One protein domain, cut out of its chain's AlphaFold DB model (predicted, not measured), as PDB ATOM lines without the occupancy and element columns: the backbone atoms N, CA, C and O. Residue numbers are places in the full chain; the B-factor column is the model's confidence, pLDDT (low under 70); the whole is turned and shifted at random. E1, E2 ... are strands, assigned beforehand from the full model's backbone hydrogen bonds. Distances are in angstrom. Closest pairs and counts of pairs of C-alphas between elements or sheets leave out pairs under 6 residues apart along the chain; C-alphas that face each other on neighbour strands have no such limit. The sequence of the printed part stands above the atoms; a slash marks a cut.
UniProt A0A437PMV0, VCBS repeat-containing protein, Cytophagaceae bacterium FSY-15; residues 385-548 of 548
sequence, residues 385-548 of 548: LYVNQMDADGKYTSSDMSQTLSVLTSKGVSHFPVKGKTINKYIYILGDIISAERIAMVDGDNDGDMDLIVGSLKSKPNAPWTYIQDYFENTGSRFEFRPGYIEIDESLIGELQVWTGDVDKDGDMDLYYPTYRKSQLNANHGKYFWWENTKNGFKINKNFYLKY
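AT A GLANCE: This is residues 385 to 548 of the 548 residues of the protein "VCBS repeat-containing protein" of Cytophagaceae bacterium FSY-15 (UniProt A0A437PMV0). A seven-stranded sheet, E1 to E7, is curled like part of a barrel and folded back on itself, so that its two leaves, E1 E2 E3 and E6 E5 E4, face each other with E7 as the hinge. Beside the E4 edge sits a second, smaller and twisted sheet of four strands, E8 to E11; the hairpin end at residues 408 to 413 and the loop at residues 519 to 524 stick out. The printed part has 164 residues with eleven named strands, E1 to E11 in chain order, and no named helix; the class is all strand, though under half of the residues are in named elements. The larger sheet is mixed, in the order E1 E2 E3 E7 E6 E5 E4, and the smaller is antiparallel, in the order E8 E9 E10 E11. The whole is compact, with a radius of gyration of the C-alphas of 17.0 A and spans of 52 by 42 by 28 A.

HOW THE PARTS SIT: E1, residues 385 to 387, E2, 403 to 409, and E3, 412 to 419, form a meander, each strand the antiparallel neighbour of the one before; N 386 and O 404 are 2.9 A apart, N 414 and O 407 2.8 A. E4, residues 433 to 442, E5, 451 to 459, E6, 466 to 474, and E7, 479 to 481, form a second meander, with N 453 and O 440 2.8 A apart, N 456 and O 468 2.8 A, and N 480 and O 473 2.8 A. E3 and E7 are parallel, at 21 degrees, with N 419 and O 479 2.8 A apart. The edge strands E1 and E4 come closest at the C-alphas of Leu 385 and Ile 439, 7.5 A apart. E8, residues 499 to 501, E9, 510 to 512, E10, 528 to 532, and E11, 539 to 544, form a third meander; N 499 and O 512 are 2.9 A apart, N 531 and O 511 2.7 A, N 541 and O 530 2.8 A. Between the sheets, the closest C-alphas of E4 and E8 are those of Val 442 and Thr 500, 6.1 A apart.

IN THESE COORDINATES: E1 begins at C-alpha 385, (324.578, 269.499, 350.019). E2 measures 19.6 A, E3 23.1 A, E4 25.9 A, E5 25.7 A and E6 26.3 A; E4 bends by 58 degrees at residue 438. E11 ends at C-alpha 544, (331.070, 279.168, 320.473).

THE WHOLE: The C-alphas farthest apart, Lys 411 and Asn 522, are 53.6 A apart. The printed part has no cut; the links E1 to E2, E3 to E4, E7 to E8 and E9 to E10 are long. Mean pLDDT of the printed part is 83.3, with residues 491 to 496, 514 to 529 and 543 to 548 under 70.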
ATOM      1  N   LEU A 385     325.683 270.400 350.300       96.62
ATOM      2  CA  LEU A 385     324.578 269.499 350.019       96.62
ATOM      3  C   LEU A 385     324.826 268.139 350.670       96.62
ATOM      4  O   LEU A 385     325.611 267.330 350.167       96.62
ATOM      5  N   TYR A 386     324.116 267.871 351.762       96.56
ATOM      6  CA  TYR A 386     324.044 266.535 352.344       96.56
ATOM      7  C   TYR A 386     323.017 265.690 351.595       96.56
ATOM      8  O   TYR A 386     321.866 266.101 351.448       96.56
ATOM      9  N   VAL A 387     323.434 264.498 351.174       96.00
ATOM     10  CA  VAL A 387     322.572 263.415 350.690       96.00
ATOM     11  C   VAL A 387     323.081 262.114 351.301       96.00
ATOM     12  O   VAL A 387     324.289 261.949 351.485       96.00
ATOM     13  N   ASN A 388     322.181 261.186 351.624       93.19
ATOM     14  CA  ASN A 388     322.602 259.902 352.174       93.19
ATOM     15  C   ASN A 388     323.426 259.122 351.142       93.19
ATOM     16  O   ASN A 388     323.050 259.027 349.970       93.19
ATOM     17  N   GLN A 389     324.541 258.556 351.587       91.88
ATOM     18  CA  GLN A 389     325.459 257.837 350.720       91.88
ATOM     19  C   GLN A 389     325.144 256.342 350.741       91.88
ATOM     20  O   GLN A 389     324.756 255.801 351.773       91.88
ATOM     21  N   MET A 390     325.310 255.666 349.611       90.81
ATOM     22  CA  MET A 390     325.212 254.216 349.492       90.81
ATOM     23  C   MET A 390     326.599 253.567 349.445       90.81
ATOM     24  O   MET A 390     327.535 254.119 348.865       90.81
ATOM     25  N   ASP A 391     326.732 252.382 350.030       85.56
ATOM     26  CA  ASP A 391     327.921 251.537 349.921       85.56
ATOM     27  C   ASP A 391     327.980 250.769 348.580       85.56
ATOM     28  O   ASP A 391     327.184 250.997 347.667       85.56
ATOM     29  N   ALA A 392     328.954 249.859 348.443       79.88
ATOM     30  CA  ALA A 392     329.139 249.046 347.235       79.88
ATOM     31  C   ALA A 392     327.968 248.087 346.943       79.88
ATOM     32  O   ALA A 392     327.823 247.645 345.804       79.88
ATOM     33  N   ASP A 393     327.144 247.772 347.946       83.38
ATOM     34  CA  ASP A 393     325.970 246.907 347.818       83.38
ATOM     35  C   ASP A 393     324.686 247.715 347.543       83.38
ATOM     36  O   ASP A 393     323.597 247.139 347.471       83.38
ATOM     37  N   GLY A 394     324.781 249.046 347.440       83.50
ATOM     38  CA  GLY A 394     323.625 249.932 347.305       83.50
ATOM     39  C   GLY A 394     322.854 250.146 348.613       83.50
ATOM     40  O   GLY A 394     321.691 250.552 348.577       83.50
ATOM     41  N   LYS A 395     323.454 249.861 349.776       89.50
ATOM     42  CA  LYS A 395     322.830 250.113 351.085       89.50
ATOM     43  C   LYS A 395     323.241 251.478 351.609       89.50
ATOM     44  O   LYS A 395     324.404 251.856 351.522       89.50
ATOM     45  N   TYR A 396     322.299 252.196 352.209       91.25
ATOM     46  CA  TYR A 396     322.588 253.482 352.833       91.25
ATOM     47  C   TYR A 396     323.541 253.355 354.027       91.25
ATOM     48  O   TYR A 396     323.399 252.457 354.859       91.25
ATOM     49  N   THR A 397     324.480 254.291 354.131       88.94
ATOM     50  CA  THR A 397     325.513 254.340 355.176       88.94
ATOM     51  C   THR A 397     325.001 254.944 356.481       88.94
ATOM     52  O   THR A 397     325.627 254.791 357.527       88.94
ATOM     53  N   SER A 398     323.841 255.603 356.443       90.62
ATOM     54  CA  SER A 398     323.156 256.137 357.617       90.62
ATOM     55  C   SER A 398     321.641 255.945 357.520       90.62
ATOM     56  O   SER A 398     321.101 255.655 356.453       90.62
ATOM     57  N   SER A 399     320.930 256.135 358.632       92.56
ATOM     58  CA  SER A 399     319.462 256.159 358.654       92.56
ATOM     59  C   SER A 399     318.861 257.516 358.269       92.56
ATOM     60  O   SER A 399     317.640 257.628 358.151       92.56
ATOM     61  N   ASP A 400     319.685 258.552 358.089       92.25
ATOM     62  CA  ASP A 400     319.213 259.883 357.718       92.25
ATOM     63  C   ASP A 400     319.035 259.979 356.205       92.25
ATOM     64  O   ASP A 400     319.995 260.031 355.448       92.25
ATOM     65  N   MET A 401     317.779 260.027 355.774       92.56
ATOM     66  CA  MET A 401     317.389 260.128 354.369       92.56
ATOM     67  C   MET A 401     317.193 261.575 353.896       92.56
ATOM     68  O   MET A 401     316.567 261.800 352.857       92.56
ATOM     69  N   SER A 402     317.647 262.566 354.667       94.62
ATOM     70  CA  SER A 402     317.532 263.966 354.279       94.62
ATOM     71  C   SER A 402     318.386 264.285 353.051       94.62
ATOM     72  O   SER A 402     319.435 263.695 352.799       94.62
ATOM     73  N   GLN A 403     317.880 265.232 352.265       97.25
ATOM     74  CA  GLN A 403     318.605 265.883 351.186       97.25
ATOM     75  C   GLN A 403     318.504 267.370 351.476       97.25
ATOM     76  O   GLN A 403     317.418 267.941 351.352       97.25
ATOM     77  N   THR A 404     319.587 267.952 351.972       98.12
ATOM     78  CA  THR A 404     319.556 269.291 352.565       98.12
ATOM     79  C   THR A 404     320.768 270.070 352.097       98.12
ATOM     80  O   THR A 404     321.900 269.671 352.379       98.12
ATOM     81  N   LEU A 405     320.529 271.190 351.422       98.12
ATOM     82  CA  LEU A 405     321.555 272.195 351.198       98.12
ATOM     83  C   LEU A 405     321.663 273.046 352.464       98.12
ATOM     84  O   LEU A 405     320.677 273.617 352.919       98.12
ATOM     85  N   SER A 406     322.843 273.090 353.064       97.81
ATOM     86  CA  SER A 406     323.150 273.970 354.189       97.81
ATOM     87  C   SER A 406     324.047 275.097 353.708       97.81
ATOM     88  O   SER A 406     324.976 274.839 352.947       97.81
ATOM     89  N   VAL A 407     323.768 276.315 354.153       97.00
ATOM     90  CA  VAL A 407     324.542 277.517 353.827       97.00
ATOM     91  C   VAL A 407     325.079 278.075 355.134       97.00
ATOM     92  O   VAL A 407     324.297 278.404 356.026       97.00
ATOM     93  N   LEU A 408     326.399 278.130 355.267       95.69
ATOM     94  CA  LEU A 408     327.096 278.726 356.396       95.69
ATOM     95  C   LEU A 408     327.613 280.102 355.982       95.69
ATOM     96  O   LEU A 408     328.494 280.199 355.128       95.69
ATOM     97  N   THR A 409     327.068 281.134 356.619       95.38
ATOM     98  CA  THR A 409     327.455 282.534 356.428       95.38
ATOM     99  C   THR A 409     328.001 283.107 357.731       95.38
ATOM    100  O   THR A 409     327.889 282.497 358.800       95.38
ATOM    101  N   SER A 410     328.500 284.343 357.686       91.06
ATOM    102  CA  SER A 410     328.884 285.088 358.898       91.06
ATOM    103  C   SER A 410     327.735 285.299 359.905       91.06
ATOM    104  O   SER A 410     327.975 285.665 361.055       91.06
ATOM    105  N   LYS A 411     326.478 285.071 359.495       92.19
ATOM    106  CA  LYS A 411     325.269 285.220 360.327       92.19
ATOM    107  C   LYS A 411     324.830 283.894 360.966       92.19
ATOM    108  O   LYS A 411     323.925 283.902 361.801       92.19
ATOM    109  N   GLY A 412     325.446 282.770 360.593       93.69
ATOM    110  CA  GLY A 412     325.113 281.428 361.074       93.69
ATOM    111  C   GLY A 412     324.809 280.443 359.943       93.69
ATOM    112  O   GLY A 412     325.131 280.682 358.782       93.69
ATOM    113  N   VAL A 413     324.185 279.313 360.293       95.75
ATOM    114  CA  VAL A 413     323.815 278.262 359.334       95.75
ATOM    115  C   VAL A 413     322.324 278.301 358.994       95.75
ATOM    116  O   VAL A 413     321.473 278.387 359.880       95.75
ATOM    117  N   SER A 414     322.010 278.202 357.705       97.12
ATOM    118  CA  SER A 414     320.657 278.006 357.174       97.12
ATOM    119  C   SER A 414     320.546 276.644 356.496       97.12
ATOM    120  O   SER A 414     321.527 276.139 355.952       97.12
ATOM    121  N   HIS A 415     319.355 276.042 356.511       97.81
ATOM    122  CA  HIS A 415     319.111 274.713 355.947       97.81
ATOM    123  C   HIS A 415     317.904 274.721 355.015       97.81
ATOM    124  O   HIS A 415     316.801 275.096 355.413       97.81
ATOM    125  N   PHE A 416     318.103 274.217 353.803       98.38
ATOM    126  CA  PHE A 416     317.112 274.188 352.740       98.38
ATOM    127  C   PHE A 416     316.899 272.744 352.276       98.38
ATOM    128  O   PHE A 416     317.825 272.110 351.760       98.38
ATOM    129  N   PRO A 417     315.694 272.179 352.448       98.50
ATOM    130  CA  PRO A 417     315.385 270.863 351.909       98.50
ATOM    131  C   PRO A 417     315.476 270.855 350.377       98.50
ATOM    132  O   PRO A 417     314.995 271.779 349.730       98.50
ATOM    133  N   VAL A 418     315.995 269.777 349.795       98.56
ATOM    134  CA  VAL A 418     316.014 269.538 348.345       98.56
ATOM    135  C   VAL A 418     314.933 268.515 347.991       98.56
ATOM    136  O   VAL A 418     314.836 267.446 348.609       98.56
ATOM    137  N   LYS A 419     314.049 268.863 347.053       98.00
ATOM    138  CA  LYS A 419     312.795 268.150 346.761       98.00
ATOM    139  C   LYS A 419     312.600 267.906 345.263       98.00
ATOM    140  O   LYS A 419     313.261 268.493 344.415       98.00
ATOM    141  N   GLY A 420     311.656 267.023 344.935       97.44
ATOM    142  CA  GLY A 420     311.243 266.727 343.557       97.44
ATOM    143  C   GLY A 420     312.064 265.640 342.854       97.44
ATOM    144  O   GLY A 420     311.528 264.953 341.989       97.44
ATOM    145  N   LYS A 421     313.313 265.404 343.276       96.75
ATOM    146  CA  LYS A 421     314.150 264.290 342.809       96.75
ATOM    147  C   LYS A 421     314.951 263.682 343.961       96.75
ATOM    148  O   LYS A 421     315.415 264.395 344.848       96.75
ATOM    149  N   THR A 422     315.107 262.361 343.953       95.38
ATOM    150  CA  THR A 422     316.066 261.676 344.829       95.38
ATOM    151  C   THR A 422     317.450 261.738 344.199       95.38
ATOM    152  O   THR A 422     317.658 261.239 343.093       95.38
ATOM    153  N   ILE A 423     318.387 262.338 344.917       96.25
ATOM    154  CA  ILE A 423     319.804 262.429 344.598       96.25
ATOM    155  C   ILE A 423     320.493 261.286 345.335       96.25
ATOM    156  O   ILE A 423     320.420 261.179 346.560       96.25
ATOM    157  N   ASN A 424     321.150 260.414 344.579       92.94
ATOM    158  CA  ASN A 424     321.911 259.306 345.137       92.94
ATOM    159  C   ASN A 424     323.398 259.638 345.066       92.94
ATOM    160  O   ASN A 424     323.871 260.135 344.046       92.94
ATOM    161  N   LYS A 425     324.133 259.323 346.130       93.38
ATOM    162  CA  LYS A 425     325.595 259.354 346.154       93.38
ATOM    163  C   LYS A 425     326.101 257.975 346.534       93.38
ATOM    164  O   LYS A 425     325.546 257.361 347.438       93.38
ATOM    165  N   TYR A 426     327.156 257.504 345.890       90.38
ATOM    166  CA  TYR A 426     327.763 256.210 346.180       90.38
ATOM    167  C   TYR A 426     329.178 256.395 346.729       90.38
ATOM    168  O   TYR A 426     329.880 257.336 346.367       90.38
ATOM    169  N   ILE A 427     329.608 255.517 347.635       85.00
ATOM    170  CA  ILE A 427     331.025 255.404 348.020       85.00
ATOM    171  C   ILE A 427     331.819 254.849 346.835       85.00
ATOM    172  O   ILE A 427     332.925 255.302 346.555       85.00
ATOM    173  N   TYR A 428     331.240 253.871 346.134       81.19
ATOM    174  CA  TYR A 428     331.887 253.171 345.036       81.19
ATOM    175  C   TYR A 428     331.074 253.302 343.760       81.19
ATOM    176  O   TYR A 428     329.906 252.927 343.699       81.19
ATOM    177  N   ILE A 429     331.735 253.793 342.718       81.31
ATOM    178  CA  ILE A 429     331.134 253.971 341.404       81.31
ATOM    179  C   ILE A 429     331.325 252.683 340.601       81.31
ATOM    180  O   ILE A 429     332.255 252.556 339.806       81.31
ATOM    181  N   LEU A 430     330.474 251.693 340.866       80.31
ATOM    182  CA  LEU A 430     330.516 250.380 340.226       80.31
ATOM    183  C   LEU A 430     329.153 250.046 339.616       80.31
ATOM    184  O   LEU A 430     328.117 250.213 340.250       80.31
ATOM    185  N   GLY A 431     329.161 249.525 338.388       84.75
ATOM    186  CA  GLY A 431     327.941 249.098 337.702       84.75
ATOM    187  C   GLY A 431     327.247 250.215 336.919       84.75
ATOM    188  O   GLY A 431     327.908 251.121 336.403       84.75
ATOM    189  N   ASP A 432     325.925 250.089 336.778       90.69
ATOM    190  CA  ASP A 432     325.052 251.044 336.083       90.69
ATOM    191  C   ASP A 432     324.364 251.943 337.116       90.69
ATOM    192  O   ASP A 432     323.319 251.590 337.665       90.69
ATOM    193  N   ILE A 433     325.018 253.054 337.465       91.06
ATOM    194  CA  ILE A 433     324.582 253.950 338.541       91.06
ATOM    195  C   ILE A 433     324.748 255.418 338.156       91.06
ATOM    196  O   ILE A 433     325.588 255.778 337.327       91.06
ATOM    197  N   ILE A 434     323.972 256.272 338.823       91.81
ATOM    198  CA  ILE A 434     324.122 257.726 338.806       91.81
ATOM    199  C   ILE A 434     324.498 258.158 340.221       91.81
ATOM    200  O   ILE A 434     323.727 257.922 341.153       91.81
ATOM    201  N   SER A 435     325.672 258.766 340.372       92.81
ATOM    202  CA  SER A 435     326.194 259.250 341.649       92.81
ATOM    203  C   SER A 435     326.427 260.753 341.583       92.81
ATOM    204  O   SER A 435     327.130 261.234 340.694       92.81
ATOM    205  N   ALA A 436     325.827 261.495 342.508       93.19
ATOM    206  CA  ALA A 436     326.059 262.922 342.660       93.19
ATOM    207  C   ALA A 436     327.440 263.175 343.267       93.19
ATOM    208  O   ALA A 436     327.776 262.646 344.334       93.19
ATOM    209  N   GLU A 437     328.237 264.009 342.601       87.56
ATOM    210  CA  GLU A 437     329.628 264.241 342.996       87.56
ATOM    211  C   GLU A 437     329.982 265.698 343.250       87.56
ATOM    212  O   GLU A 437     330.896 265.950 344.041       87.56
ATOM    213  N   ARG A 438     329.295 266.649 342.612       87.62
ATOM    214  CA  ARG A 438     329.579 268.082 342.737       87.62
ATOM    215  C   ARG A 438     328.301 268.904 342.763       87.62
ATOM    216  O   ARG A 438     327.254 268.467 342.284       87.62
ATOM    217  N   ILE A 439     328.427 270.111 343.300       90.56
ATOM    218  CA  ILE A 439     327.381 271.127 343.264       90.56
ATOM    219  C   ILE A 439     327.942 272.448 342.746       90.56
ATOM    220  O   ILE A 439     329.123 272.753 342.942       90.56
ATOM    221  N   ALA A 440     327.083 273.226 342.108       89.38
ATOM    222  CA  ALA A 440     327.312 274.617 341.742       89.38
ATOM    223  C   ALA A 440     326.020 275.397 341.983       89.38
ATOM    224  O   ALA A 440     324.966 274.782 342.150       89.38
ATOM    225  N   MET A 441     326.109 276.723 342.002       91.88
ATOM    226  CA  MET A 441     324.939 277.579 342.143       91.88
ATOM    227  C   MET A 441     324.885 278.597 341.015       91.88
ATOM    228  O   MET A 441     325.930 279.150 340.674       91.88
ATOM    229  N   VAL A 442     323.696 278.853 340.480       91.56
ATOM    230  CA  VAL A 442     323.447 279.802 339.384       91.56
ATOM    231  C   VAL A 442     322.144 280.552 339.642       91.56
ATOM    232  O   VAL A 442     321.247 279.972 340.222       91.56
ATOM    233  N   ASP A 443     322.026 281.799 339.207       92.19
ATOM    234  CA  ASP A 443     320.741 282.513 339.136       92.19
ATOM    235  C   ASP A 443     320.106 282.154 337.781       92.19
ATOM    236  O   ASP A 443     320.385 282.786 336.761       92.19
ATOM    237  N   GLY A 444     319.444 280.995 337.713       91.50
ATOM    238  CA  GLY A 444     319.125 280.329 336.446       91.50
ATOM    239  C   GLY A 444     317.788 280.726 335.837       91.50
ATOM    240  O   GLY A 444     317.536 280.423 334.669       91.50
ATOM    241  N   ASP A 445     316.925 281.387 336.593       92.31
ATOM    242  CA  ASP A 445     315.664 281.951 336.119       92.31
ATOM    243  C   ASP A 445     315.661 283.496 336.140       92.31
ATOM    244  O   ASP A 445     314.701 284.121 335.673       92.31
ATOM    245  N   ASN A 446     316.781 284.101 336.563       90.25
ATOM    246  CA  ASN A 446     317.006 285.539 336.690       90.25
ATOM    247  C   ASN A 446     316.073 286.225 337.707       90.25
ATOM    248  O   ASN A 446     315.721 287.402 337.528       90.25
ATOM    249  N   ASP A 447     315.647 285.522 338.759       92.19
ATOM    250  CA  ASP A 447     314.828 286.092 339.832       92.19
ATOM    251  C   ASP A 447     315.646 286.787 340.938       92.19
ATOM    252  O   ASP A 447     315.097 287.554 341.744       92.19
ATOM    253  N   GLY A 448     316.972 286.624 340.911       89.81
ATOM    254  CA  GLY A 448     317.884 287.263 341.843       89.81
ATOM    255  C   GLY A 448     318.303 286.391 343.021       89.81
ATOM    256  O   GLY A 448     319.118 286.872 343.822       89.81
ATOM    257  N   ASP A 449     317.815 285.163 343.158       93.56
ATOM    258  CA  ASP A 449     318.334 284.194 344.116       93.56
ATOM    259  C   ASP A 449     319.286 283.174 343.447       93.56
ATOM    260  O   ASP A 449     319.669 283.316 342.288       93.56
ATOM    261  N   MET A 450     319.863 282.264 344.236       94.38
ATOM    262  CA  MET A 450     320.822 281.277 343.737       94.38
ATOM    263  C   MET A 450     320.189 279.885 343.740       94.38
ATOM    264  O   MET A 450     319.929 279.323 344.809       94.38
ATOM    265  N   ASP A 451     320.058 279.294 342.559       96.12
ATOM    266  CA  ASP A 451     319.587 277.934 342.308       96.12
ATOM    267  C   ASP A 451     320.687 276.898 342.444       96.12
ATOM    268  O   ASP A 451     321.869 277.174 342.249       96.12
ATOM    269  N   LEU A 452     320.290 275.661 342.724       96.88
ATOM    270  CA  LEU A 452     321.205 274.547 342.914       96.88
ATOM    271  C   LEU A 452     321.356 273.726 341.633       96.88
ATOM    272  O   LEU A 452     320.398 273.140 341.126       96.88
ATOM    273  N   ILE A 453     322.603 273.561 341.198       94.38
ATOM    274  CA  ILE A 453     322.994 272.582 340.189       94.38
ATOM    275  C   ILE A 453     323.659 271.387 340.861       94.38
ATOM    276  O   ILE A 453     324.623 271.542 341.615       94.38
ATOM    277  N   VAL A 454     323.196 270.180 340.545       93.44
ATOM    278  CA  VAL A 454     323.814 268.930 341.007       93.44
ATOM    279  C   VAL A 454     324.452 268.210 339.827       93.44
ATOM    280  O   VAL A 454     323.761 267.684 338.955       93.44
ATOM    281  N   GLY A 455     325.783 268.167 339.825       89.88
ATOM    282  CA  GLY A 455     326.584 267.427 338.858       89.88
ATOM    283  C   GLY A 455     326.731 265.967 339.273       89.88
ATOM    284  O   GLY A 455     327.246 265.656 340.354       89.88
ATOM    285  N   SER A 456     326.278 265.059 338.410       89.00
ATOM    286  CA  SER A 456     326.308 263.619 338.656       89.00
ATOM    287  C   SER A 456     327.092 262.873 337.587       89.00
ATOM    288  O   SER A 456     326.951 263.120 336.388       89.00
ATOM    289  N   LEU A 457     327.869 261.893 338.032       86.62
ATOM    290  CA  LEU A 457     328.494 260.902 337.173       86.62
ATOM    291  C   LEU A 457     327.518 259.767 336.907       86.62
ATOM    292  O   LEU A 457     326.916 259.211 337.826       86.62
ATOM    293  N   LYS A 458     327.423 259.376 335.643       87.06
ATOM    294  CA  LYS A 458     326.688 258.210 335.173       87.06
ATOM    295  C   LYS A 458     327.677 257.150 334.697       87.06
ATOM    296  O   LYS A 458     328.331 257.295 333.659       87.06
ATOM    297  N   SER A 459     327.784 256.085 335.483       87.25
ATOM    298  CA  SER A 459     328.613 254.918 335.194       87.25
ATOM    299  C   SER A 459     327.781 253.877 334.470       87.25
ATOM    300  O   SER A 459     326.631 253.656 334.830       87.25
ATOM    301  N   LYS A 460     328.378 253.219 333.476       86.19
ATOM    302  CA  LYS A 460     327.828 252.032 332.824       86.19
ATOM    303  C   LYS A 460     328.932 250.982 332.692       86.19
ATOM    304  O   LYS A 460     330.067 251.342 332.368       86.19
ATOM    305  N   PRO A 461     328.632 249.685 332.880       85.62
ATOM    306  CA  PRO A 461     329.611 248.629 332.660       85.62
ATOM    307  C   PRO A 461     330.196 248.696 331.243       85.62
ATOM    308  O   PRO A 461     329.454 248.757 330.265       85.62
ATOM    309  N   ASN A 462     331.526 248.639 331.133       83.69
ATOM    310  CA  ASN A 462     332.263 248.625 329.860       83.69
ATOM    311  C   ASN A 462     332.038 249.846 328.946       83.69
ATOM    312  O   ASN A 462     332.290 249.758 327.744       83.69
ATOM    313  N   ALA A 463     331.591 250.979 329.489       80.00
ATOM    314  CA  ALA A 463     331.486 252.235 328.757       80.00
ATOM    315  C   ALA A 463     332.240 253.352 329.493       80.00
ATOM    316  O   ALA A 463     332.389 253.286 330.717       80.00
ATOM    317  N   PRO A 464     332.714 254.386 328.775       74.56
ATOM    318  CA  PRO A 464     333.190 255.603 329.414       74.56
ATOM    319  C   PRO A 464     332.108 256.199 330.317       74.56
ATOM    320  O   PRO A 464     330.913 256.096 330.025       74.56
ATOM    321  N   TRP A 465     332.535 256.844 331.399       76.50
ATOM    322  CA  TRP A 465     331.630 257.637 332.215       76.50
ATOM    323  C   TRP A 465     331.028 258.778 331.397       76.50
ATOM    324  O   TRP A 465     331.675 259.362 330.527       76.50
ATOM    325  N   THR A 466     329.768 259.065 331.691       78.19
ATOM    326  CA  THR A 466     329.037 260.222 331.169       78.19
ATOM    327  C   THR A 466     328.597 261.075 332.346       78.19
ATOM    328  O   THR A 466     328.628 260.619 333.490       78.19
ATOM    329  N   TYR A 467     328.190 262.308 332.081       81.06
ATOM    330  CA  TYR A 467     327.854 263.263 333.128       81.06
ATOM    331  C   TYR A 467     326.493 263.872 332.844       81.06
ATOM    332  O   TYR A 467     326.142 264.096 331.686       81.06
ATOM    333  N   ILE A 468     325.723 264.092 333.904       85.75
ATOM    334  CA  ILE A 468     324.411 264.729 333.841       85.75
ATOM    335  C   ILE A 468     324.308 265.788 334.923       85.75
ATOM    336  O   ILE A 468     324.974 265.701 335.959       85.75
ATOM    337  N   GLN A 469     323.444 266.766 334.691       88.88
ATOM    338  CA  GLN A 469     323.254 267.881 335.597       88.88
ATOM    339  C   GLN A 469     321.775 268.093 335.835       88.88
ATOM    340  O   GLN A 469     320.967 268.105 334.906       88.88
ATOM    341  N   ASP A 470     321.440 268.222 337.108       94.00
ATOM    342  CA  ASP A 470     320.091 268.498 337.554       94.00
ATOM    343  C   ASP A 470     320.012 269.923 338.074       94.00
ATOM    344  O   ASP A 470     320.879 270.353 338.832       94.00
ATOM    345  N   TYR A 471     318.949 270.618 337.686       96.81
ATOM    346  CA  TYR A 471     318.625 271.947 338.173       96.81
ATOM    347  C   TYR A 471     317.539 271.864 339.241       96.81
ATOM    348  O   TYR A 471     316.512 271.191 339.056       96.81
ATOM    349  N   PHE A 472     317.761 272.565 340.341       98.31
ATOM    350  CA  PHE A 472     316.800 272.736 341.409       98.31
ATOM    351  C   PHE A 472     316.627 274.221 341.695       98.31
ATOM    352  O   PHE A 472     317.544 274.865 342.189       98.31
ATOM    353  N   GLU A 473     315.417 274.691 341.440       97.88
ATOM    354  CA  GLU A 473     314.964 276.048 341.710       97.88
ATOM    355  C   GLU A 473     315.005 276.351 343.204       97.88
ATOM    356  O   GLU A 473     314.419 275.586 343.984       97.88
ATOM    357  N   ASN A 474     315.576 277.472 343.612       97.94
ATOM    358  CA  ASN A 474     315.367 277.984 344.954       97.94
ATOM    359  C   ASN A 474     314.005 278.692 345.064       97.94
ATOM    360  O   ASN A 474     313.620 279.543 344.288       97.94
ATOM    361  N   THR A 475     313.215 278.311 346.064       97.19
ATOM    362  CA  THR A 475     311.880 278.897 346.311       97.19
ATOM    363  C   THR A 475     311.877 279.798 347.549       97.19
ATOM    364  O   THR A 475     310.851 279.957 348.223       97.19
ATOM    365  N   GLY A 476     313.061 280.242 347.972       95.62
ATOM    366  CA  GLY A 476     313.349 280.912 349.243       95.62
ATOM    367  C   GLY A 476     313.299 280.014 350.489       95.62
ATOM    368  O   GLY A 476     313.933 280.315 351.496       95.62
ATOM    369  N   SER A 477     312.560 278.897 350.464       96.56
ATOM    370  CA  SER A 477     312.420 277.981 351.618       96.56
ATOM    371  C   SER A 477     312.953 276.566 351.381       96.56
ATOM    372  O   SER A 477     313.086 275.783 352.325       96.56
ATOM    373  N   ARG A 478     313.209 276.208 350.121       98.38
ATOM    374  CA  ARG A 478     313.649 274.881 349.672       98.38
ATOM    375  C   ARG A 478     314.110 274.945 348.218       98.38
ATOM    376  O   ARG A 478     313.722 275.866 347.506       98.38
ATOM    377  N   PHE A 479     314.800 273.895 347.786       98.69
ATOM    378  CA  PHE A 479     315.180 273.673 346.396       98.69
ATOM    379  C   PHE A 479     314.246 272.654 345.722       98.69
ATOM    380  O   PHE A 479     314.024 271.563 346.263       98.69
ATOM    381  N   GLU A 480     313.692 272.972 344.552       98.50
ATOM    382  CA  GLU A 480     312.734 272.143 343.814       98.50
ATOM    383  C   GLU A 480     313.246 271.741 342.430       98.50
ATOM    384  O   GLU A 480     313.505 272.579 341.575       98.50
ATOM    385  N   PHE A 481     313.313 270.437 342.165       98.50
ATOM    386  CA  PHE A 481     313.758 269.920 340.871       98.50
ATOM    387  C   PHE A 481     312.910 270.435 339.694       98.50
ATOM    388  O   PHE A 481     311.680 270.287 339.700       98.50
ATOM    389  N   ARG A 482     313.568 270.953 338.649       97.56
ATOM    390  CA  ARG A 482     312.942 271.312 337.366       97.56
ATOM    391  C   ARG A 482     313.432 270.359 336.262       97.56
ATOM    392  O   ARG A 482     314.549 270.501 335.761       97.56
ATOM    393  N   PRO A 483     312.633 269.349 335.869       95.50
ATOM    394  CA  PRO A 483     313.057 268.371 334.872       95.50
ATOM    395  C   PRO A 483     313.272 269.021 333.502       95.50
ATOM    396  O   PRO A 483     312.397 269.720 332.998       95.50
ATOM    397  N   GLY A 484     314.414 268.736 332.874       92.06
ATOM    398  CA  GLY A 484     314.731 269.223 331.527       92.06
ATOM    399  C   GLY A 484     315.048 270.717 331.443       92.06
ATOM    400  O   GLY A 484     315.103 271.251 330.334       92.06
ATOM    401  N   TYR A 485     315.254 271.383 332.587       95.44
ATOM    402  CA  TYR A 485     315.677 272.783 332.617       95.44
ATOM    403  C   TYR A 485     317.080 272.950 332.026       95.44
ATOM    404  O   TYR A 485     317.312 273.885 331.273       95.44
ATOM    405  N   ILE A 486     317.973 271.985 332.266       93.00
ATOM    406  CA  ILE A 486     319.261 271.864 331.574       93.00
ATOM    407  C   ILE A 486     319.109 270.872 330.422       93.00
ATOM    408  O   ILE A 486     318.750 269.709 330.628       93.00
ATOM    409  N   GLU A 487     319.362 271.329 329.195       90.12
ATOM    410  CA  GLU A 487     319.448 270.457 328.022       90.12
ATOM    411  C   GLU A 487     320.626 269.483 328.169       90.12
ATOM    412  O   GLU A 487     321.724 269.882 328.524       90.12
ATOM    413  N   ILE A 488     320.433 268.197 327.876       82.69
ATOM    414  CA  ILE A 488     321.507 267.197 327.952       82.69
ATOM    415  C   ILE A 488     321.711 266.586 326.569       82.69
ATOM    416  O   ILE A 488     320.772 266.062 325.971       82.69
ATOM    417  N   ASP A 489     322.954 266.595 326.094       77.00
ATOM    418  CA  ASP A 489     323.394 265.865 324.906       77.00
ATOM    419  C   ASP A 489     324.473 264.857 325.322       77.00
ATOM    420  O   ASP A 489     325.633 265.218 325.494       77.00
ATOM    421  N   GLU A 490     324.100 263.581 325.478       73.25
ATOM    422  CA  GLU A 490     325.023 262.513 325.909       73.25
ATOM    423  C   GLU A 490     326.169 262.250 324.904       73.25
ATOM    424  O   GLU A 490     327.113 261.525 325.227       73.25
ATOM    425  N   SER A 491     326.115 262.811 323.686       69.75
ATOM    426  CA  SER A 491     327.236 262.757 322.734       69.75
ATOM    427  C   SER A 491     328.339 263.772 323.050       69.75
ATOM    428  O   SER A 491     329.473 263.635 322.575       69.75
ATOM    429  N   LEU A 492     328.019 264.782 323.857       66.31
ATOM    430  CA  LEU A 492     328.970 265.724 324.410       66.31
ATOM    431  C   LEU A 492     329.458 265.176 325.751       66.31
ATOM    432  O   LEU A 492     328.678 264.867 326.646       66.31
ATOM    433  N   ILE A 493     330.772 265.035 325.890       58.25
ATOM    434  CA  ILE A 493     331.372 264.593 327.148       58.25
ATOM    435  C   ILE A 493     331.639 265.857 327.973       58.25
ATOM    436  O   ILE A 493     332.556 266.610 327.654       58.25
ATOM    437  N   GLY A 494     330.779 266.122 328.963       59.25
ATOM    438  CA  GLY A 494     331.003 267.136 330.004       59.25
ATOM    439  C   GLY A 494     331.928 266.624 331.117       59.25
ATOM    440  O   GLY A 494     332.572 265.595 330.950       59.25
ATOM    441  N   GLU A 495     331.969 267.313 332.254       65.81
ATOM    442  CA  GLU A 495     332.702 266.901 333.463       65.81
ATOM    443  C   GLU A 495     331.786 266.915 334.695       65.81
ATOM    444  O   GLU A 495     330.636 267.360 334.634       65.81
ATOM    445  N   LEU A 496     332.308 266.423 335.823       67.50
ATOM    446  CA  LEU A 496     331.618 266.418 337.119       67.50
ATOM    447  C   LEU A 496     331.210 267.814 337.605       67.50
ATOM    448  O   LEU A 496     330.142 267.965 338.195       67.50
ATOM    449  N   GLN A 497     332.084 268.805 337.409       74.75
ATOM    450  CA  GLN A 497     331.896 270.167 337.901       74.75
ATOM    451  C   GLN A 497     331.209 271.030 336.842       74.75
ATOM    452  O   GLN A 497     331.681 271.130 335.708       74.75
ATOM    453  N   VAL A 498     330.134 271.692 337.259       77.25
ATOM    454  CA  VAL A 498     329.493 272.777 336.517       77.25
ATOM    455  C   VAL A 498     330.078 274.082 337.010       77.25
ATOM    456  O   VAL A 498     330.259 274.266 338.215       77.25
ATOM    457  N   TRP A 499     330.358 274.976 336.084       79.31
ATOM    458  CA  TRP A 499     330.733 276.338 336.390       79.31
ATOM    459  C   TRP A 499     329.687 277.289 335.859       79.31
ATOM    460  O   TRP A 499     328.926 276.947 334.955       79.31
ATOM    461  N   THR A 500     329.670 278.472 336.452       81.19
ATOM    462  CA  THR A 500     328.637 279.462 336.215       81.19
ATOM    463  C   THR A 500     329.279 280.804 335.937       81.19
ATOM    464  O   THR A 500     330.159 281.223 336.690       81.19
ATOM    465  N   GLY A 501     328.852 281.482 334.886       79.38
ATOM    466  CA  GLY A 501     329.376 282.790 334.511       79.38
ATOM    467  C   GLY A 501     328.612 283.339 333.325       79.38
ATOM    468  O   GLY A 501     328.077 282.556 332.560       79.38
ATOM    469  N   ASP A 502     328.585 284.656 333.179       79.88
ATOM    470  CA  ASP A 502     328.032 285.338 332.006       79.88
ATOM    471  C   ASP A 502     329.031 285.194 330.838       79.88
ATOM    472  O   ASP A 502     330.027 285.926 330.742       79.88
ATOM    473  N   VAL A 503     328.870 284.133 330.040       78.44
ATOM    474  CA  VAL A 503     329.857 283.702 329.036       78.44
ATOM    475  C   VAL A 503     329.813 284.598 327.805       78.44
ATOM    476  O   VAL A 503     330.871 284.871 327.215       78.44
ATOM    477  N   ASP A 504     328.632 285.058 327.405       78.00
ATOM    478  CA  ASP A 504     328.442 285.886 326.215       78.00
ATOM    479  C   ASP A 504     328.218 287.380 326.498       78.00
ATOM    480  O   ASP A 504     328.228 288.178 325.550       78.00
ATOM    481  N   LYS A 505     328.197 287.771 327.778       77.38
ATOM    482  CA  LYS A 505     328.065 289.152 328.264       77.38
ATOM    483  C   LYS A 505     326.696 289.758 327.972       77.38
ATOM    484  O   LYS A 505     326.613 290.974 327.745       77.38
ATOM    485  N   ASP A 506     325.646 288.948 327.928       82.06
ATOM    486  CA  ASP A 506     324.279 289.430 327.736       82.06
ATOM    487  C   ASP A 506     323.593 289.853 329.056       82.06
ATOM    488  O   ASP A 506     322.597 290.592 329.035       82.06
ATOM    489  N   GLY A 507     324.219 289.521 330.190       80.81
ATOM    490  CA  GLY A 507     323.829 289.932 331.531       80.81
ATOM    491  C   GLY A 507     323.106 288.864 332.345       80.81
ATOM    492  O   GLY A 507     322.765 289.168 333.495       80.81
ATOM    493  N   ASP A 508     322.880 287.666 331.804       87.19
ATOM    494  CA  ASP A 508     322.467 286.503 332.584       87.19
ATOM    495  C   ASP A 508     323.615 285.508 332.827       87.19
ATOM    496  O   ASP A 508     324.735 285.646 332.339       87.19
ATOM    497  N   MET A 509     323.401 284.597 333.780       86.69
ATOM    498  CA  MET A 509     324.430 283.651 334.204       86.69
ATOM    499  C   MET A 509     324.249 282.324 333.491       86.69
ATOM    500  O   MET A 509     323.224 281.663 333.656       86.69
ATOM    501  N   ASP A 510     325.305 281.871 332.830       87.38
ATOM    502  CA  ASP A 510     325.304 280.641 332.051       87.38
ATOM    503  C   ASP A 510     325.919 279.471 332.778       87.38
ATOM    504  O   ASP A 510     326.602 279.641 333.789       87.38
ATOM    505  N   LEU A 511     325.759 278.271 332.211       86.12
ATOM    506  CA  LEU A 511     326.552 277.120 332.626       86.12
ATOM    507  C   LEU A 511     327.625 276.817 331.596       86.12
ATOM    508  O   LEU A 511     327.386 276.737 330.393       86.12
ATOM    509  N   TYR A 512     328.816 276.512 332.070       77.56
ATOM    510  CA  TYR A 512     329.857 275.957 331.228       77.56
ATOM    511  C   TYR A 512     330.621 274.882 331.991       77.56
ATOM    512  O   TYR A 512     330.534 274.735 333.210       77.56
ATOM    513  N   TYR A 513     331.353 274.074 331.240       72.69
ATOM    514  CA  TYR A 513     332.066 272.918 331.761       72.69
ATOM    515  C   TYR A 513     333.505 273.030 331.290       72.69
ATOM    516  O   TYR A 513     333.738 273.538 330.188       72.69
ATOM    517  N   PRO A 514     334.488 272.553 332.069       56.47
ATOM    518  CA  PRO A 514     335.827 272.372 331.544       56.47
ATOM    519  C   PRO A 514     335.727 271.352 330.404       56.47
ATOM    520  O   PRO A 514     335.543 270.156 330.621       56.47
ATOM    521  N   THR A 515     335.731 271.827 329.161       50.25
ATOM    522  CA  THR A 515     335.566 270.948 328.007       50.25
ATOM    523  C   THR A 515     336.888 270.243 327.732       50.25
ATOM    524  O   THR A 515     337.846 270.885 327.305       50.25
ATOM    525  N   TYR A 516     336.932 268.923 327.902       52.41
ATOM    526  CA  TYR A 516     337.991 268.095 327.328       52.41
ATOM    527  C   TYR A 516     337.571 267.564 325.957       52.41
ATOM    528  O   TYR A 516     336.427 267.151 325.747       52.41
ATOM    529  N   ARG A 517     338.538 267.395 325.052       45.72
ATOM    530  CA  ARG A 517     338.473 266.291 324.085       45.72
ATOM    531  C   ARG A 517     339.786 265.532 324.049       45.72
ATOM    532  O   ARG A 517     340.645 265.821 323.231       45.72
ATOM    533  N   LYS A 518     339.859 264.429 324.804       37.66
ATOM    534  CA  LYS A 518     340.876 263.400 324.552       37.66
ATOM    535  C   LYS A 518     340.764 262.961 323.084       37.66
ATOM    536  O   LYS A 518     341.691 263.136 322.316       37.66
ATOM    537  N   SER A 519     339.582 262.545 322.618       36.56
ATOM    538  CA  SER A 519     339.316 262.106 321.237       36.56
ATOM    539  C   SER A 519     338.787 263.207 320.305       36.56
ATOM    540  O   SER A 519     337.715 263.103 319.712       36.56
ATOM    541  N   GLN A 520     339.584 264.242 320.098       49.03
ATOM    542  CA  GLN A 520     340.003 264.520 318.729       49.03
ATOM    543  C   GLN A 520     341.416 263.962 318.501       49.03
ATOM    544  O   GLN A 520     342.089 264.465 317.623       49.03
ATOM    545  N   LEU A 521     341.844 262.939 319.272       46.53
ATOM    546  CA  LEU A 521     343.208 262.386 319.396       46.53
ATOM    547  C   LEU A 521     344.081 262.462 318.122       46.53
ATOM    548  O   LEU A 521     345.282 262.636 318.267       46.53
ATOM    549  N   ASN A 522     343.500 262.375 316.908       41.03
ATOM    550  CA  ASN A 522     344.188 262.515 315.616       41.03
ATOM    551  C   ASN A 522     343.620 263.556 314.597       41.03
ATOM    552  O   ASN A 522     343.993 263.480 313.428       41.03
ATOM    553  N   ALA A 523     342.719 264.493 314.923       41.09
ATOM    554  CA  ALA A 523     342.206 265.469 313.940       41.09
ATOM    555  C   ALA A 523     342.059 266.891 314.500       41.09
ATOM    556  O   ALA A 523     341.743 267.082 315.661       41.09
ATOM    557  N   ASN A 524     342.281 267.880 313.635       40.94
ATOM    558  CA  ASN A 524     342.457 269.293 313.960       40.94
ATOM    559  C   ASN A 524     341.145 270.015 314.373       40.94
ATOM    560  O   ASN A 524     340.240 270.172 313.553       40.94
ATOM    561  N   HIS A 525     341.133 270.543 315.607       43.75
ATOM    562  CA  HIS A 525     340.316 271.634 316.189       43.75
ATOM    563  C   HIS A 525     338.948 271.241 316.800       43.75
ATOM    564  O   HIS A 525     337.952 271.076 316.090       43.75
ATOM    565  N   GLY A 526     338.889 271.114 318.134       46.91
ATOM    566  CA  GLY A 526     337.666 270.847 318.897       46.91
ATOM    567  C   GLY A 526     336.796 272.101 319.019       46.91
ATOM    568  O   GLY A 526     337.313 273.203 319.177       46.91
ATOM    569  N   LYS A 527     335.471 271.946 318.911       51.47
ATOM    570  CA  LYS A 527     334.494 273.020 319.154       51.47
ATOM    571  C   LYS A 527     334.164 273.080 320.648       51.47
ATOM    572  O   LYS A 527     333.932 272.027 321.241       51.47
ATOM    573  N   TYR A 528     334.125 274.283 321.211       66.12
ATOM    574  CA  TYR A 528     333.662 274.531 322.576       66.12
ATOM    575  C   TYR A 528     332.135 274.610 322.596       66.12
ATOM    576  O   TYR A 528     331.505 274.925 321.583       66.12
ATOM    577  N   PHE A 529     331.541 274.302 323.741       69.94
ATOM    578  CA  PHE A 529     330.124 274.515 323.980       69.94
ATOM    579  C   PHE A 529     329.915 274.939 325.426       69.94
ATOM    580  O   PHE A 529     330.690 274.593 326.315       69.94
ATOM    581  N   TRP A 530     328.864 275.706 325.622       80.00
ATOM    582  CA  TRP A 530     328.360 276.151 326.906       80.00
ATOM    583  C   TRP A 530     326.843 276.033 326.846       80.00
ATOM    584  O   TRP A 530     326.270 275.695 325.804       80.00
ATOM    585  N   TRP A 531     326.205 276.228 327.978       87.62
ATOM    586  CA  TRP A 531     324.774 276.212 328.106       87.62
ATOM    587  C   TRP A 531     324.322 277.632 328.336       87.62
ATOM    588  O   TRP A 531     324.435 278.144 329.446       87.62
ATOM    589  N   GLU A 532     323.807 278.197 327.262       90.38
ATOM    590  CA  GLU A 532     323.107 279.461 327.249       90.38
ATOM    591  C   GLU A 532     321.971 279.435 328.249       90.38
ATOM    592  O   GLU A 532     321.095 278.560 328.140       90.38
ATOM    593  N   ASN A 533     321.955 280.376 329.184       93.19
ATOM    594  CA  ASN A 533     320.736 280.634 329.912       93.19
ATOM    595  C   ASN A 533     319.697 281.231 328.959       93.19
ATOM    596  O   ASN A 533     319.910 282.192 328.238       93.19
ATOM    597  N   THR A 534     318.532 280.602 328.891       91.12
ATOM    598  CA  THR A 534     317.424 281.145 328.109       91.12
ATOM    599  C   THR A 534     316.251 281.339 329.039       91.12
ATOM    600  O   THR A 534     316.126 280.657 330.050       91.12
ATOM    601  N   LYS A 535     315.274 282.148 328.623       82.44
ATOM    602  CA  LYS A 535     314.019 282.345 329.374       82.44
ATOM    603  C   LYS A 535     313.277 281.059 329.780       82.44
ATOM    604  O   LYS A 535     312.325 281.141 330.543       82.44
ATOM    605  N   ASN A 536     313.620 279.903 329.205       86.88
ATOM    606  CA  ASN A 536     313.008 278.609 329.512       86.88
ATOM    607  C   ASN A 536     314.052 277.547 329.924       86.88
ATOM    608  O   ASN A 536     313.843 276.350 329.679       86.88
ATOM    609  N   GLY A 537     315.183 277.982 330.476       93.38
ATOM    610  CA  GLY A 537     316.274 277.145 330.961       93.38
ATOM    611  C   GLY A 537     317.462 277.031 330.012       93.38
ATOM    612  O   GLY A 537     317.470 277.556 328.899       93.38
ATOM    613  N   PHE A 538     318.460 276.286 330.458       94.00
ATOM    614  CA  PHE A 538     319.785 276.182 329.867       94.00
ATOM    615  C   PHE A 538     319.815 275.351 328.573       94.00
ATOM    616  O   PHE A 538     319.433 274.171 328.574       94.00
ATOM    617  N   LYS A 539     320.291 275.940 327.468       92.06
ATOM    618  CA  LYS A 539     320.366 275.317 326.130       92.06
ATOM    619  C   LYS A 539     321.787 275.242 325.601       92.06
ATOM    620  O   LYS A 539     322.563 276.178 325.731       92.06
ATOM    621  N   ILE A 540     322.128 274.135 324.954       85.56
ATOM    622  CA  ILE A 540     323.499 273.894 324.498       85.56
ATOM    623  C   ILE A 540     323.814 274.788 323.296       85.56
ATOM    624  O   ILE A 540     323.332 274.572 322.179       85.56
ATOM    625  N   ASN A 541     324.733 275.727 323.491       82.12
ATOM    626  CA  ASN A 541     325.304 276.545 322.438       82.12
ATOM    627  C   ASN A 541     326.580 275.888 321.882       82.12
ATOM    628  O   ASN A 541     327.652 275.918 322.483       82.12
ATOM    629  N   LYS A 542     326.467 275.275 320.695       76.19
ATOM    630  CA  LYS A 542     327.566 274.558 320.003       76.19
ATOM    631  C   LYS A 542     328.406 275.441 319.070       76.19
ATOM    632  O   LYS A 542     329.317 274.935 318.408       76.19
ATOM    633  N   ASN A 543     328.057 276.720 318.939       68.56
ATOM    634  CA  ASN A 543     328.640 277.632 317.949       68.56
ATOM    635  C   ASN A 543     329.657 278.605 318.556       68.56
ATOM    636  O   ASN A 543     330.021 279.595 317.920       68.56
ATOM    637  N   PHE A 544     330.145 278.310 319.757       58.56
ATOM    638  CA  PHE A 544     331.070 279.168 320.473       58.56
ATOM    639  C   PHE A 544     332.530 278.769 320.249       58.56
ATOM    640  O   PHE A 544     332.910 277.596 320.256       58.56
ATOM    641  N   TYR A 545     333.361 279.788 320.080       53.19
ATOM    642  CA  TYR A 545     334.809 279.678 320.109       53.19
ATOM    643  C   TYR A 545     335.280 280.611 321.214       53.19
ATOM    644  O   TYR A 545     335.034 281.814 321.112       53.19
ATOM    645  N   LEU A 546     335.958 280.079 322.236       48.56
ATOM    646  CA  LEU A 546     336.660 280.918 323.202       48.56
ATOM    647  C   LEU A 546     337.627 281.815 322.424       48.56
ATOM    648  O   LEU A 546     338.593 281.334 321.824       48.56
ATOM    649  N   LYS A 547     337.319 283.113 322.360       41.75
ATOM    650  CA  LYS A 547     338.290 284.121 321.947       41.75
ATOM    651  C   LYS A 547     339.205 284.315 323.150       41.75
ATOM    652  O   LYS A 547     338.719 284.741 324.190       41.75
ATOM    653  N   TYR A 548     340.463 283.905 322.995       38.94
ATOM    654  CA  TYR A 548     341.530 284.137 323.971       38.94
ATOM    655  C   TYR A 548     341.611 285.603 324.387       38.94
ATOM    656  O   TYR A 548     341.451 286.466 323.487       38.94
TER     657      TYR A 548